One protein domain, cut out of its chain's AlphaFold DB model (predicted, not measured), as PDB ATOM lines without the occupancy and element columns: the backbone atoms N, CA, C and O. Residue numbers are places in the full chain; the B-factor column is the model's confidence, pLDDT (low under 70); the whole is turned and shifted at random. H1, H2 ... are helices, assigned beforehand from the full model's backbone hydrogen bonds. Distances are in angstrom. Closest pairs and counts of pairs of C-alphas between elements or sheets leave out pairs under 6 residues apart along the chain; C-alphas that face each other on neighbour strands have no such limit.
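AT A GLANCE: This is residues 126 to 149 and 180 to 238 of the 283 residues of an uncharacterized protein of Aspergillus vadensis (strain CBS 113365 / IMI 142717 / IBT 24658) (UniProt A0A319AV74). A long helical hairpin, H2 and H3, has a shorter helix, H1, crossing it steeply. The printed part has 83 residues with three named helices, in the order H1, H2, H3, and no named strand: all helix. It is compact, radius of gyration of the C-alphas 12.9 A, but elongated, spanning 41 by 25 by 21 A.

HOW THE PARTS SIT: H1, residues 132 to 147, touches H2, residues 182 to 206, with residues 137 to 144 alone, at a steep tilt of 56 degrees; the closest C-alphas, of Phe 144 and Ile 203, are 6.4 A apart. With residues 133 to 137 alone H1 touches H3, residues 213 to 232, at 53 degrees, steep; closest are C-alphas 133 and 226, 4.7 A. H2 and H3 touch as a hairpin, a shallow tilt of 13 degrees, opposite ways; C-alphas 201 and 220 are closest, 5.1 A. Every O i to N i+4 pair is within hydrogen-bond range in H3, 10 of 12 in H1, 19 of 21 in H2.

IN THESE COORDINATES: H1, 23.0 A, begins at C-alpha 132 (127.016, 85.462, 0.761). H2 is 34.7 A, with a kink of 46 degrees near residue 199. H3, 28.6 A, ends at C-alpha 232 (123.198, 98.330, 5.840).

THE WHOLE: Residues 150 to 179 are cut out, a 31.0 A gap between C-alphas 149 and 180. The H2 to H3 link is short. Residues 126 to 130 and 209 to 211 have pLDDT under 70.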
ATOM      1  N   SER A 126     138.610  85.976   5.330       50.94
ATOM      2  CA  SER A 126     137.989  87.306   5.352       50.94
ATOM      3  C   SER A 126     136.476  87.140   5.512       50.94
ATOM      4  O   SER A 126     135.841  86.394   4.761       50.94
ATOM      5  N   LYS A 127     135.893  87.821   6.508       54.50
ATOM      6  CA  LYS A 127     134.447  87.774   6.792       54.50
ATOM      7  C   LYS A 127     133.597  88.104   5.562       54.50
ATOM      8  O   LYS A 127     132.495  87.584   5.443       54.50
ATOM      9  N   ASP A 128     134.125  88.907   4.643       54.28
ATOM     10  CA  ASP A 128     133.397  89.378   3.463       54.28
ATOM     11  C   ASP A 128     133.359  88.327   2.349       54.28
ATOM     12  O   ASP A 128     132.302  88.098   1.770       54.28
ATOM     13  N   SER A 129     134.456  87.588   2.116       52.62
ATOM     14  CA  SER A 129     134.444  86.443   1.182       52.62
ATOM     15  C   SER A 129     133.539  85.301   1.660       52.62
ATOM     16  O   SER A 129     133.046  84.520   0.847       52.62
ATOM     17  N   GLN A 130     133.297  85.224   2.974       58.28
ATOM     18  CA  GLN A 130     132.331  84.312   3.582       58.28
ATOM     19  C   GLN A 130     130.910  84.880   3.663       58.28
ATOM     20  O   GLN A 130     129.981  84.106   3.887       58.28
ATOM     21  N   ASN A 131     130.712  86.196   3.504       71.62
ATOM     22  CA  ASN A 131     129.380  86.786   3.515       71.62
ATOM     23  C   ASN A 131     128.736  86.567   2.135       71.62
ATOM     24  O   ASN A 131     129.183  87.180   1.156       71.62
ATOM     25  N   PRO A 132     127.669  85.745   2.038       76.25
ATOM     26  CA  PRO A 132     127.016  85.462   0.761       76.25
ATOM     27  C   PRO A 132     126.578  86.734   0.027       76.25
ATOM     28  O   PRO A 132     126.600  86.778  -1.200       76.25
ATOM     29  N   SER A 133     126.261  87.793   0.779       83.31
ATOM     30  CA  SER A 133     125.781  89.068   0.258       83.31
ATOM     31  C   SER A 133     126.846  89.891  -0.481       83.31
ATOM     32  O   SER A 133     126.486  90.787  -1.235       83.31
ATOM     33  N   SER A 134     128.143  89.603  -0.303       83.81
ATOM     34  CA  SER A 134     129.233  90.293  -1.024       83.81
ATOM     35  C   SER A 134     130.086  89.370  -1.902       83.81
ATOM     36  O   SER A 134     130.817  89.841  -2.775       83.81
ATOM     37  N   ALA A 135     129.952  88.050  -1.727       83.81
ATOM     38  CA  ALA A 135     130.782  87.049  -2.393       83.81
ATOM     39  C   ALA A 135     130.725  87.123  -3.930       83.81
ATOM     40  O   ALA A 135     131.765  87.017  -4.582       83.81
ATOM     41  N   ILE A 136     129.541  87.336  -4.519       86.44
ATOM     42  CA  ILE A 136     129.371  87.414  -5.984       86.44
ATOM     43  C   ILE A 136     130.159  88.592  -6.562       86.44
ATOM     44  O   ILE A 136     130.912  88.418  -7.517       86.44
ATOM     45  N   ILE A 137     130.044  89.774  -5.955       87.88
ATOM     46  CA  ILE A 137     130.784  90.958  -6.400       87.88
ATOM     47  C   ILE A 137     132.288  90.735  -6.250       87.88
ATOM     48  O   ILE A 137     133.030  90.897  -7.215       87.88
ATOM     49  N   VAL A 138     132.749  90.307  -5.072       85.94
ATOM     50  CA  VAL A 138     134.186  90.116  -4.815       85.94
ATOM     51  C   VAL A 138     134.792  89.101  -5.788       85.94
ATOM     52  O   VAL A 138     135.826  89.372  -6.395       85.94
ATOM     53  N   SER A 139     134.140  87.952  -5.977       85.94
ATOM     54  CA  SER A 139     134.615  86.909  -6.895       85.94
ATOM     55  C   SER A 139     134.611  87.352  -8.359       85.94
ATOM     56  O   SER A 139     135.576  87.062  -9.065       85.94
ATOM     57  N   SER A 140     133.597  88.102  -8.800       87.81
ATOM     58  CA  SER A 140     133.528  88.636 -10.169       87.81
ATOM     59  C   SER A 140     134.682  89.603 -10.449       87.81
ATOM     60  O   SER A 140     135.359  89.484 -11.467       87.81
ATOM     61  N   TRP A 141     134.983  90.499  -9.505       86.81
ATOM     62  CA  TRP A 141     136.098  91.448  -9.617       86.81
ATOM     63  C   TRP A 141     137.471  90.773  -9.614       86.81
ATOM     64  O   TRP A 141     138.328  91.108 -10.431       86.81
ATOM     65  N   LEU A 142     137.690  89.797  -8.728       86.31
ATOM     66  CA  LEU A 142     138.936  89.022  -8.723       86.31
ATOM     67  C   LEU A 142     139.115  88.260 -10.039       86.31
ATOM     68  O   LEU A 142     140.202  88.250 -10.615       86.31
ATOM     69  N   ARG A 143     138.034  87.660 -10.550       87.81
ATOM     70  CA  ARG A 143     138.059  86.952 -11.828       87.81
ATOM     71  C   ARG A 143     138.388  87.890 -12.987       87.81
ATOM     72  O   ARG A 143     139.188  87.528 -13.847       87.81
ATOM     73  N   PHE A 144     137.819  89.088 -12.980       87.81
ATOM     74  CA  PHE A 144     138.120  90.134 -13.946       87.81
ATOM     75  C   PHE A 144     139.594  90.540 -13.915       87.81
ATOM     76  O   PHE A 144     140.225  90.585 -14.971       87.81
ATOM     77  N   PHE A 145     140.180  90.760 -12.730       87.56
ATOM     78  CA  PHE A 145     141.605  91.095 -12.628       87.56
ATOM     79  C   PHE A 145     142.487  90.028 -13.278       87.56
ATOM     80  O   PHE A 145     143.390  90.353 -14.049       87.56
ATOM     81  N   GLN A 146     142.172  88.757 -13.031       86.75
ATOM     82  CA  GLN A 146     142.898  87.629 -13.608       86.75
ATOM     83  C   GLN A 146     142.773  87.568 -15.132       86.75
ATOM     84  O   GLN A 146     143.783  87.408 -15.816       86.75
ATOM     85  N   LEU A 147     141.555  87.692 -15.669       87.94
ATOM     86  CA  LEU A 147     141.303  87.581 -17.109       87.94
ATOM     87  C   LEU A 147     141.903  88.747 -17.901       87.94
ATOM     88  O   LEU A 147     142.446  88.531 -18.982       87.94
ATOM     89  N   ASN A 148     141.876  89.955 -17.336       85.69
ATOM     90  CA  ASN A 148     142.371  91.161 -17.996       85.69
ATOM     91  C   ASN A 148     143.858  91.456 -17.727       85.69
ATOM     92  O   ASN A 148     144.391  92.462 -18.198       85.69
ATOM     93  N   GLY A 149     144.563  90.584 -16.995       87.94
ATOM     94  CA  GLY A 149     145.985  90.761 -16.684       87.94
ATOM     95  C   GLY A 149     146.266  91.966 -15.780       87.94
ATOM     96  O   GLY A 149     147.370  92.515 -15.797       87.94
ATOM     97  N   ARG A 180     138.158 100.983  10.925       70.56
ATOM     98  CA  ARG A 180     138.187 102.454  10.923       70.56
ATOM     99  C   ARG A 180     136.895 103.001  11.540       70.56
ATOM    100  O   ARG A 180     135.849 102.375  11.434       70.56
ATOM    101  N   GLY A 181     136.970 104.166  12.191       77.81
ATOM    102  CA  GLY A 181     135.815 104.781  12.862       77.81
ATOM    103  C   GLY A 181     134.608 104.990  11.934       77.81
ATOM    104  O   GLY A 181     134.770 105.085  10.716       77.81
ATOM    105  N   GLU A 182     133.412 105.097  12.520       81.00
ATOM    106  CA  GLU A 182     132.121 105.088  11.805       81.00
ATOM    107  C   GLU A 182     132.038 106.089  10.636       81.00
ATOM    108  O   GLU A 182     131.546 105.751   9.560       81.00
ATOM    109  N   ASP A 183     132.617 107.286  10.771       76.38
ATOM    110  CA  ASP A 183     132.640 108.284   9.689       76.38
ATOM    111  C   ASP A 183     133.406 107.816   8.440       76.38
ATOM    112  O   ASP A 183     133.038 108.135   7.306       76.38
ATOM    113  N   LEU A 184     134.510 107.086   8.628       76.62
ATOM    114  CA  LEU A 184     135.309 106.546   7.525       76.62
ATOM    115  C   LEU A 184     134.650 105.311   6.927       76.62
ATOM    116  O   LEU A 184     134.701 105.130   5.713       76.62
ATOM    117  N   LYS A 185     133.990 104.511   7.764       82.69
ATOM    118  CA  LYS A 185     133.202 103.358   7.345       82.69
ATOM    119  C   LYS A 185     132.050 103.766   6.426       82.69
ATOM    120  O   LYS A 185     131.955 103.252   5.317       82.69
ATOM    121  N   ALA A 186     131.253 104.763   6.809       83.81
ATOM    122  CA  ALA A 186     130.160 105.265   5.975       83.81
ATOM    123  C   ALA A 186     130.663 105.823   4.629       83.81
ATOM    124  O   ALA A 186     130.062 105.595   3.576       83.81
ATOM    125  N   LYS A 187     131.807 106.523   4.637       81.19
ATOM    126  CA  LYS A 187     132.462 106.996   3.405       81.19
ATOM    127  C   LYS A 187     132.947 105.840   2.532       81.19
ATOM    128  O   LYS A 187     132.767 105.902   1.319       81.19
ATOM    129  N   ALA A 188     133.530 104.807   3.137       81.38
ATOM    130  CA  ALA A 188     133.982 103.605   2.450       81.38
ATOM    131  C   ALA A 188     132.820 102.856   1.794       81.38
ATOM    132  O   ALA A 188     132.881 102.613   0.597       81.38
ATOM    133  N   GLN A 189     131.744 102.572   2.532       86.94
ATOM    134  CA  GLN A 189     130.545 101.907   2.006       86.94
ATOM    135  C   GLN A 189     129.933 102.691   0.848       86.94
ATOM    136  O   GLN A 189     129.638 102.129  -0.202       86.94
ATOM    137  N   LYS A 190     129.792 104.014   1.009       85.31
ATOM    138  CA  LYS A 190     129.289 104.882  -0.058       85.31
ATOM    139  C   LYS A 190     130.180 104.811  -1.295       85.31
ATOM    140  O   LYS A 190     129.665 104.666  -2.396       85.31
ATOM    141  N   TRP A 191     131.497 104.916  -1.121       81.94
ATOM    142  CA  TRP A 191     132.444 104.854  -2.231       81.94
ATOM    143  C   TRP A 191     132.421 103.486  -2.927       81.94
ATOM    144  O   TRP A 191     132.277 103.437  -4.143       81.94
ATOM    145  N   GLN A 192     132.480 102.391  -2.164       85.06
ATOM    146  CA  GLN A 192     132.431 101.025  -2.688       85.06
ATOM    147  C   GLN A 192     131.130 100.763  -3.435       85.06
ATOM    148  O   GLN A 192     131.173 100.291  -4.562       85.06
ATOM    149  N   MET A 193     129.985 101.119  -2.847       87.75
ATOM    150  CA  MET A 193     128.675 100.932  -3.475       87.75
ATOM    151  C   MET A 193     128.638 101.592  -4.844       87.75
ATOM    152  O   MET A 193     128.193 101.001  -5.816       87.75
ATOM    153  N   GLN A 194     129.134 102.822  -4.932       83.38
ATOM    154  CA  GLN A 194     129.090 103.537  -6.189       83.38
ATOM    155  C   GLN A 194     130.075 102.989  -7.232       83.38
ATOM    156  O   GLN A 194     129.724 102.991  -8.404       83.38
ATOM    157  N   ALA A 195     131.267 102.539  -6.825       81.31
ATOM    158  CA  ALA A 195     132.214 101.893  -7.737       81.31
ATOM    159  C   ALA A 195     131.639 100.572  -8.276       81.31
ATOM    160  O   ALA A 195     131.607 100.329  -9.477       81.31
ATOM    161  N   PHE A 196     131.081  99.743  -7.393       86.94
ATOM    162  CA  PHE A 196     130.465  98.481  -7.784       86.94
ATOM    163  C   PHE A 196     129.229  98.663  -8.667       86.94
ATOM    164  O   PHE A 196     129.087  97.944  -9.652       86.94
ATOM    165  N   LEU A 197     128.369  99.640  -8.375       85.50
ATOM    166  CA  LEU A 197     127.221  99.947  -9.230       85.50
ATOM    167  C   LEU A 197     127.636 100.353 -10.648       85.50
ATOM    168  O   LEU A 197     126.921 100.021 -11.585       85.50
ATOM    169  N   ALA A 198     128.759 101.061 -10.797       82.00
ATOM    170  CA  ALA A 198     129.231 101.525 -12.098       82.00
ATOM    171  C   ALA A 198     129.794 100.382 -12.958       82.00
ATOM    172  O   ALA A 198     129.519 100.327 -14.153       82.00
ATOM    173  N   ASP A 199     130.542  99.460 -12.349       83.56
ATOM    174  CA  ASP A 199     131.367  98.514 -13.110       83.56
ATOM    175  C   ASP A 199     130.838  97.070 -13.122       83.56
ATOM    176  O   ASP A 199     131.252  96.284 -13.971       83.56
ATOM    177  N   THR A 200     129.945  96.675 -12.203       88.00
ATOM    178  CA  THR A 200     129.612  95.244 -12.010       88.00
ATOM    179  C   THR A 200     128.998  94.590 -13.248       88.00
ATOM    180  O   THR A 200     129.358  93.458 -13.557       88.00
ATOM    181  N   GLU A 201     128.120  95.280 -13.977       88.25
ATOM    182  CA  GLU A 201     127.529  94.747 -15.215       88.25
ATOM    183  C   GLU A 201     128.593  94.525 -16.297       88.25
ATOM    184  O   GLU A 201     128.701  93.428 -16.845       88.25
ATOM    185  N   THR A 202     129.435  95.538 -16.540       86.12
ATOM    186  CA  THR A 202     130.547  95.447 -17.502       86.12
ATOM    187  C   THR A 202     131.489  94.306 -17.122       86.12
ATOM    188  O   THR A 202     131.868  93.497 -17.963       86.12
ATOM    189  N   ILE A 203     131.818  94.188 -15.834       87.94
ATOM    190  CA  ILE A 203     132.663  93.115 -15.318       87.94
ATOM    191  C   ILE A 203     132.034  91.746 -15.567       87.94
ATOM    192  O   ILE A 203     132.738  90.851 -16.022       87.94
ATOM    193  N   MET A 204     130.738  91.570 -15.288       88.56
ATOM    194  CA  MET A 204     130.038  90.295 -15.489       88.56
ATOM    195  C   MET A 204     130.008  89.867 -16.959       88.56
ATOM    196  O   MET A 204     130.198  88.683 -17.248       88.56
ATOM    197  N   LEU A 205     129.848  90.827 -17.873       86.56
ATOM    198  CA  LEU A 205     129.967  90.603 -19.313       86.56
ATOM    199  C   LEU A 205     131.381  90.166 -19.707       86.56
ATOM    200  O   LEU A 205     131.553  89.153 -20.383       86.56
ATOM    201  N   GLU A 206     132.403  90.898 -19.260       84.31
ATOM    202  CA  GLU A 206     133.791  90.630 -19.647       84.31
ATOM    203  C   GLU A 206     134.322  89.287 -19.140       84.31
ATOM    204  O   GLU A 206     135.095  88.619 -19.828       84.31
ATOM    205  N   ILE A 207     133.905  88.852 -17.949       86.06
ATOM    206  CA  ILE A 207     134.340  87.559 -17.405       86.06
ATOM    207  C   ILE A 207     133.638  86.358 -18.051       86.06
ATOM    208  O   ILE A 207     133.979  85.218 -17.720       86.06
ATOM    209  N   GLY A 208     132.684  86.595 -18.960       74.69
ATOM    210  CA  GLY A 208     131.985  85.556 -19.715       74.69
ATOM    211  C   GLY A 208     131.180  84.603 -18.833       74.69
ATOM    212  O   GLY A 208     131.029  83.433 -19.184       74.69
ATOM    213  N   LEU A 209     130.722  85.069 -17.663       62.50
ATOM    214  CA  LEU A 209     129.873  84.257 -16.789       62.50
ATOM    215  C   LEU A 209     128.468  84.054 -17.369       62.50
ATOM    216  O   LEU A 209     127.798  83.128 -16.926       62.50
ATOM    217  N   GLU A 210     128.039  84.868 -18.339       61.25
ATOM    218  CA  GLU A 210     126.655  84.894 -18.823       61.25
ATOM    219  C   GLU A 210     126.578  85.028 -20.354       61.25
ATOM    220  O   GLU A 210     127.510  85.522 -20.998       61.25
ATOM    221  N   GLY A 211     125.491  84.512 -20.940       62.19
ATOM    222  CA  GLY A 211     125.354  84.337 -22.387       62.19
ATOM    223  C   GLY A 211     124.994  85.619 -23.141       62.19
ATOM    224  O   GLY A 211     125.422  85.779 -24.287       62.19
ATOM    225  N   ASP A 212     124.239  86.529 -22.511       74.12
ATOM    226  CA  ASP A 212     123.821  87.811 -23.088       74.12
ATOM    227  C   ASP A 212     123.796  88.992 -22.088       74.12
ATOM    228  O   ASP A 212     124.023  88.851 -20.884       74.12
ATOM    229  N   SER A 213     123.553  90.196 -22.624       81.38
ATOM    230  CA  SER A 213     123.544  91.463 -21.878       81.38
ATOM    231  C   SER A 213     122.422  91.584 -20.852       81.38
ATOM    232  O   SER A 213     122.605  92.282 -19.857       81.38
ATOM    233  N   GLU A 214     121.278  90.934 -21.068       84.88
ATOM    234  CA  GLU A 214     120.150  91.024 -20.139       84.88
ATOM    235  C   GLU A 214     120.413  90.175 -18.889       84.88
ATOM    236  O   GLU A 214     120.145  90.620 -17.769       84.88
ATOM    237  N   GLU A 215     120.999  88.985 -19.055       84.88
ATOM    238  CA  GLU A 215     121.404  88.121 -17.939       84.88
ATOM    239  C   GLU A 215     122.466  88.796 -17.057       84.88
ATOM    240  O   GLU A 215     122.338  88.817 -15.825       84.88
ATOM    241  N   ALA A 216     123.483  89.410 -17.673       87.12
ATOM    242  CA  ALA A 216     124.530  90.130 -16.950       87.12
ATOM    243  C   ALA A 216     123.974  91.325 -16.158       87.12
ATOM    244  O   ALA A 216     124.333  91.514 -14.991       87.12
ATOM    245  N   GLN A 217     123.050  92.091 -16.745       88.69
ATOM    246  CA  GLN A 217     122.398  93.208 -16.064       88.69
ATOM    247  C   GLN A 217     121.597  92.734 -14.841       88.69
ATOM    248  O   GLN A 217     121.770  93.263 -13.740       88.69
ATOM    249  N   GLN A 218     120.754  91.705 -14.990       89.56
ATOM    250  CA  GLN A 218     119.932  91.190 -13.884       89.56
ATOM    251  C   GLN A 218     120.785  90.692 -12.711       89.56
ATOM    252  O   GLN A 218     120.496  90.990 -11.544       89.56
ATOM    253  N   ARG A 219     121.868  89.969 -13.014       87.88
ATOM    254  CA  ARG A 219     122.847  89.499 -12.025       87.88
ATOM    255  C   ARG A 219     123.551  90.656 -11.330       87.88
ATOM    256  O   ARG A 219     123.705  90.621 -10.107       87.88
ATOM    257  N   ALA A 220     123.960  91.677 -12.079       90.75
ATOM    258  CA  ALA A 220     124.618  92.851 -11.523       90.75
ATOM    259  C   ALA A 220     123.685  93.593 -10.561       90.75
ATOM    260  O   ALA A 220     124.089  93.947  -9.452       90.75
ATOM    261  N   GLU A 221     122.417  93.770 -10.929       92.38
ATOM    262  CA  GLU A 221     121.415  94.370 -10.052       92.38
ATOM    263  C   GLU A 221     121.194  93.553  -8.772       92.38
ATOM    264  O   GLU A 221     121.117  94.125  -7.682       92.38
ATOM    265  N   GLU A 222     121.110  92.224  -8.868       92.75
ATOM    266  CA  GLU A 222     120.980  91.350  -7.698       92.75
ATOM    267  C   GLU A 222     122.202  91.439  -6.780       92.75
ATOM    268  O   GLU A 222     122.060  91.647  -5.572       92.75
ATOM    269  N   ALA A 223     123.400  91.348  -7.351       91.81
ATOM    270  CA  ALA A 223     124.650  91.436  -6.614       91.81
ATOM    271  C   ALA A 223     124.782  92.793  -5.897       91.81
ATOM    272  O   ALA A 223     125.146  92.842  -4.721       91.81
ATOM    273  N   ASN A 224     124.403  93.887  -6.563       92.94
ATOM    274  CA  ASN A 224     124.403  95.230  -5.987       92.94
ATOM    275  C   ASN A 224     123.357  95.400  -4.872       92.94
ATOM    276  O   ASN A 224     123.649  96.023  -3.847       92.94
ATOM    277  N   ARG A 225     122.157  94.815  -5.014       94.12
ATOM    278  CA  ARG A 225     121.156  94.788  -3.930       94.12
ATOM    279  C   ARG A 225     121.686  94.051  -2.702       94.12
ATOM    280  O   ARG A 225     121.581  94.569  -1.591       94.12
ATOM    281  N   ASN A 226     122.293  92.885  -2.904       92.88
ATOM    282  CA  ASN A 226     122.866  92.080  -1.827       92.88
ATOM    283  C   ASN A 226     124.003  92.826  -1.112       92.88
ATOM    284  O   ASN A 226     124.034  92.886   0.120       92.88
ATOM    285  N   LEU A 227     124.872  93.496  -1.870       91.31
ATOM    286  CA  LEU A 227     125.905  94.359  -1.307       91.31
ATOM    287  C   LEU A 227     125.311  95.516  -0.490       91.31
ATOM    288  O   LEU A 227     125.840  95.868   0.564       91.31
ATOM    289  N   GLY A 228     124.198  96.094  -0.946       92.19
ATOM    290  CA  GLY A 228     123.479  97.140  -0.219       92.19
ATOM    291  C   GLY A 228     123.021  96.670   1.156       92.19
ATOM    292  O   GLY A 228     123.232  97.373   2.146       92.19
ATOM    293  N   THR A 229     122.482  95.453   1.234       91.38
ATOM    294  CA  THR A 229     122.132  94.801   2.503       91.38
ATOM    295  C   THR A 229     123.362  94.606   3.386       91.38
ATOM    296  O   THR A 229     123.343  95.002   4.549       91.38
ATOM    297  N   HIS A 230     124.465  94.093   2.830       89.25
ATOM    298  CA  HIS A 230     125.719  93.926   3.570       89.25
ATOM    299  C   HIS A 230     126.214  95.250   4.179       89.25
ATOM    300  O   HIS A 230     126.621  95.291   5.340       89.25
ATOM    301  N   PHE A 231     126.133  96.361   3.442       90.94
ATOM    302  CA  PHE A 231     126.500  97.679   3.968       90.94
ATOM    303  C   PHE A 231     125.515  98.209   5.013       90.94
ATOM    304  O   PHE A 231     125.951  98.806   5.999       90.94
ATOM    305  N   ALA A 232     124.213  97.961   4.852       89.44
ATOM    306  CA  ALA A 232     123.198  98.330   5.840       89.44
ATOM    307  C   ALA A 232     123.393  97.603   7.185       89.44
ATOM    308  O   ALA A 232     123.144  98.180   8.241       89.44
ATOM    309  N   GLU A 233     123.917  96.377   7.156       88.62
ATOM    310  CA  GLU A 233     124.309  95.598   8.341       88.62
ATOM    311  C   GLU A 233     125.639  96.065   8.963       88.62
ATOM    312  O   GLU A 233     126.099  95.527   9.970       88.62
ATOM    313  N   GLY A 234     126.274  97.083   8.380       85.75
ATOM    314  CA  GLY A 234     127.561  97.595   8.829       85.75
ATOM    315  C   GLY A 234     128.755  96.799   8.301       85.75
ATOM    316  O   GLY A 234     129.841  96.922   8.864       85.75
ATOM    317  N   GLY A 235     128.592  96.002   7.249       85.12
ATOM    318  CA  GLY A 235     129.699  95.404   6.512       85.12
ATOM    319  C   GLY A 235     130.449  96.420   5.646       85.12
ATOM    320  O   GLY A 235     129.937  97.496   5.335       85.12
ATOM    321  N   VAL A 236     131.678  96.098   5.261       84.56
ATOM    322  CA  VAL A 236     132.502  96.837   4.292       84.56
ATOM    323  C   VAL A 236     133.254  95.780   3.510       84.56
ATOM    324  O   VAL A 236     133.747  94.846   4.122       84.56
ATOM    325  N   VAL A 237     133.411  95.928   2.194       84.06
ATOM    326  CA  VAL A 237     134.255  94.979   1.458       84.06
ATOM    327  C   VAL A 237     135.714  95.216   1.847       84.06
ATOM    328  O   VAL A 237     136.229  96.320   1.662       84.06
ATOM    329  N   GLY A 238     136.387  94.194   2.368       76.31
ATOM    330  CA  GLY A 238     137.748  94.236   2.912       76.31
ATOM    331  C   GLY A 238     138.888  94.493   1.919       76.31
ATOM    332  O   GLY A 238     139.979  93.954   2.093       76.31
TER     333      GLY A 238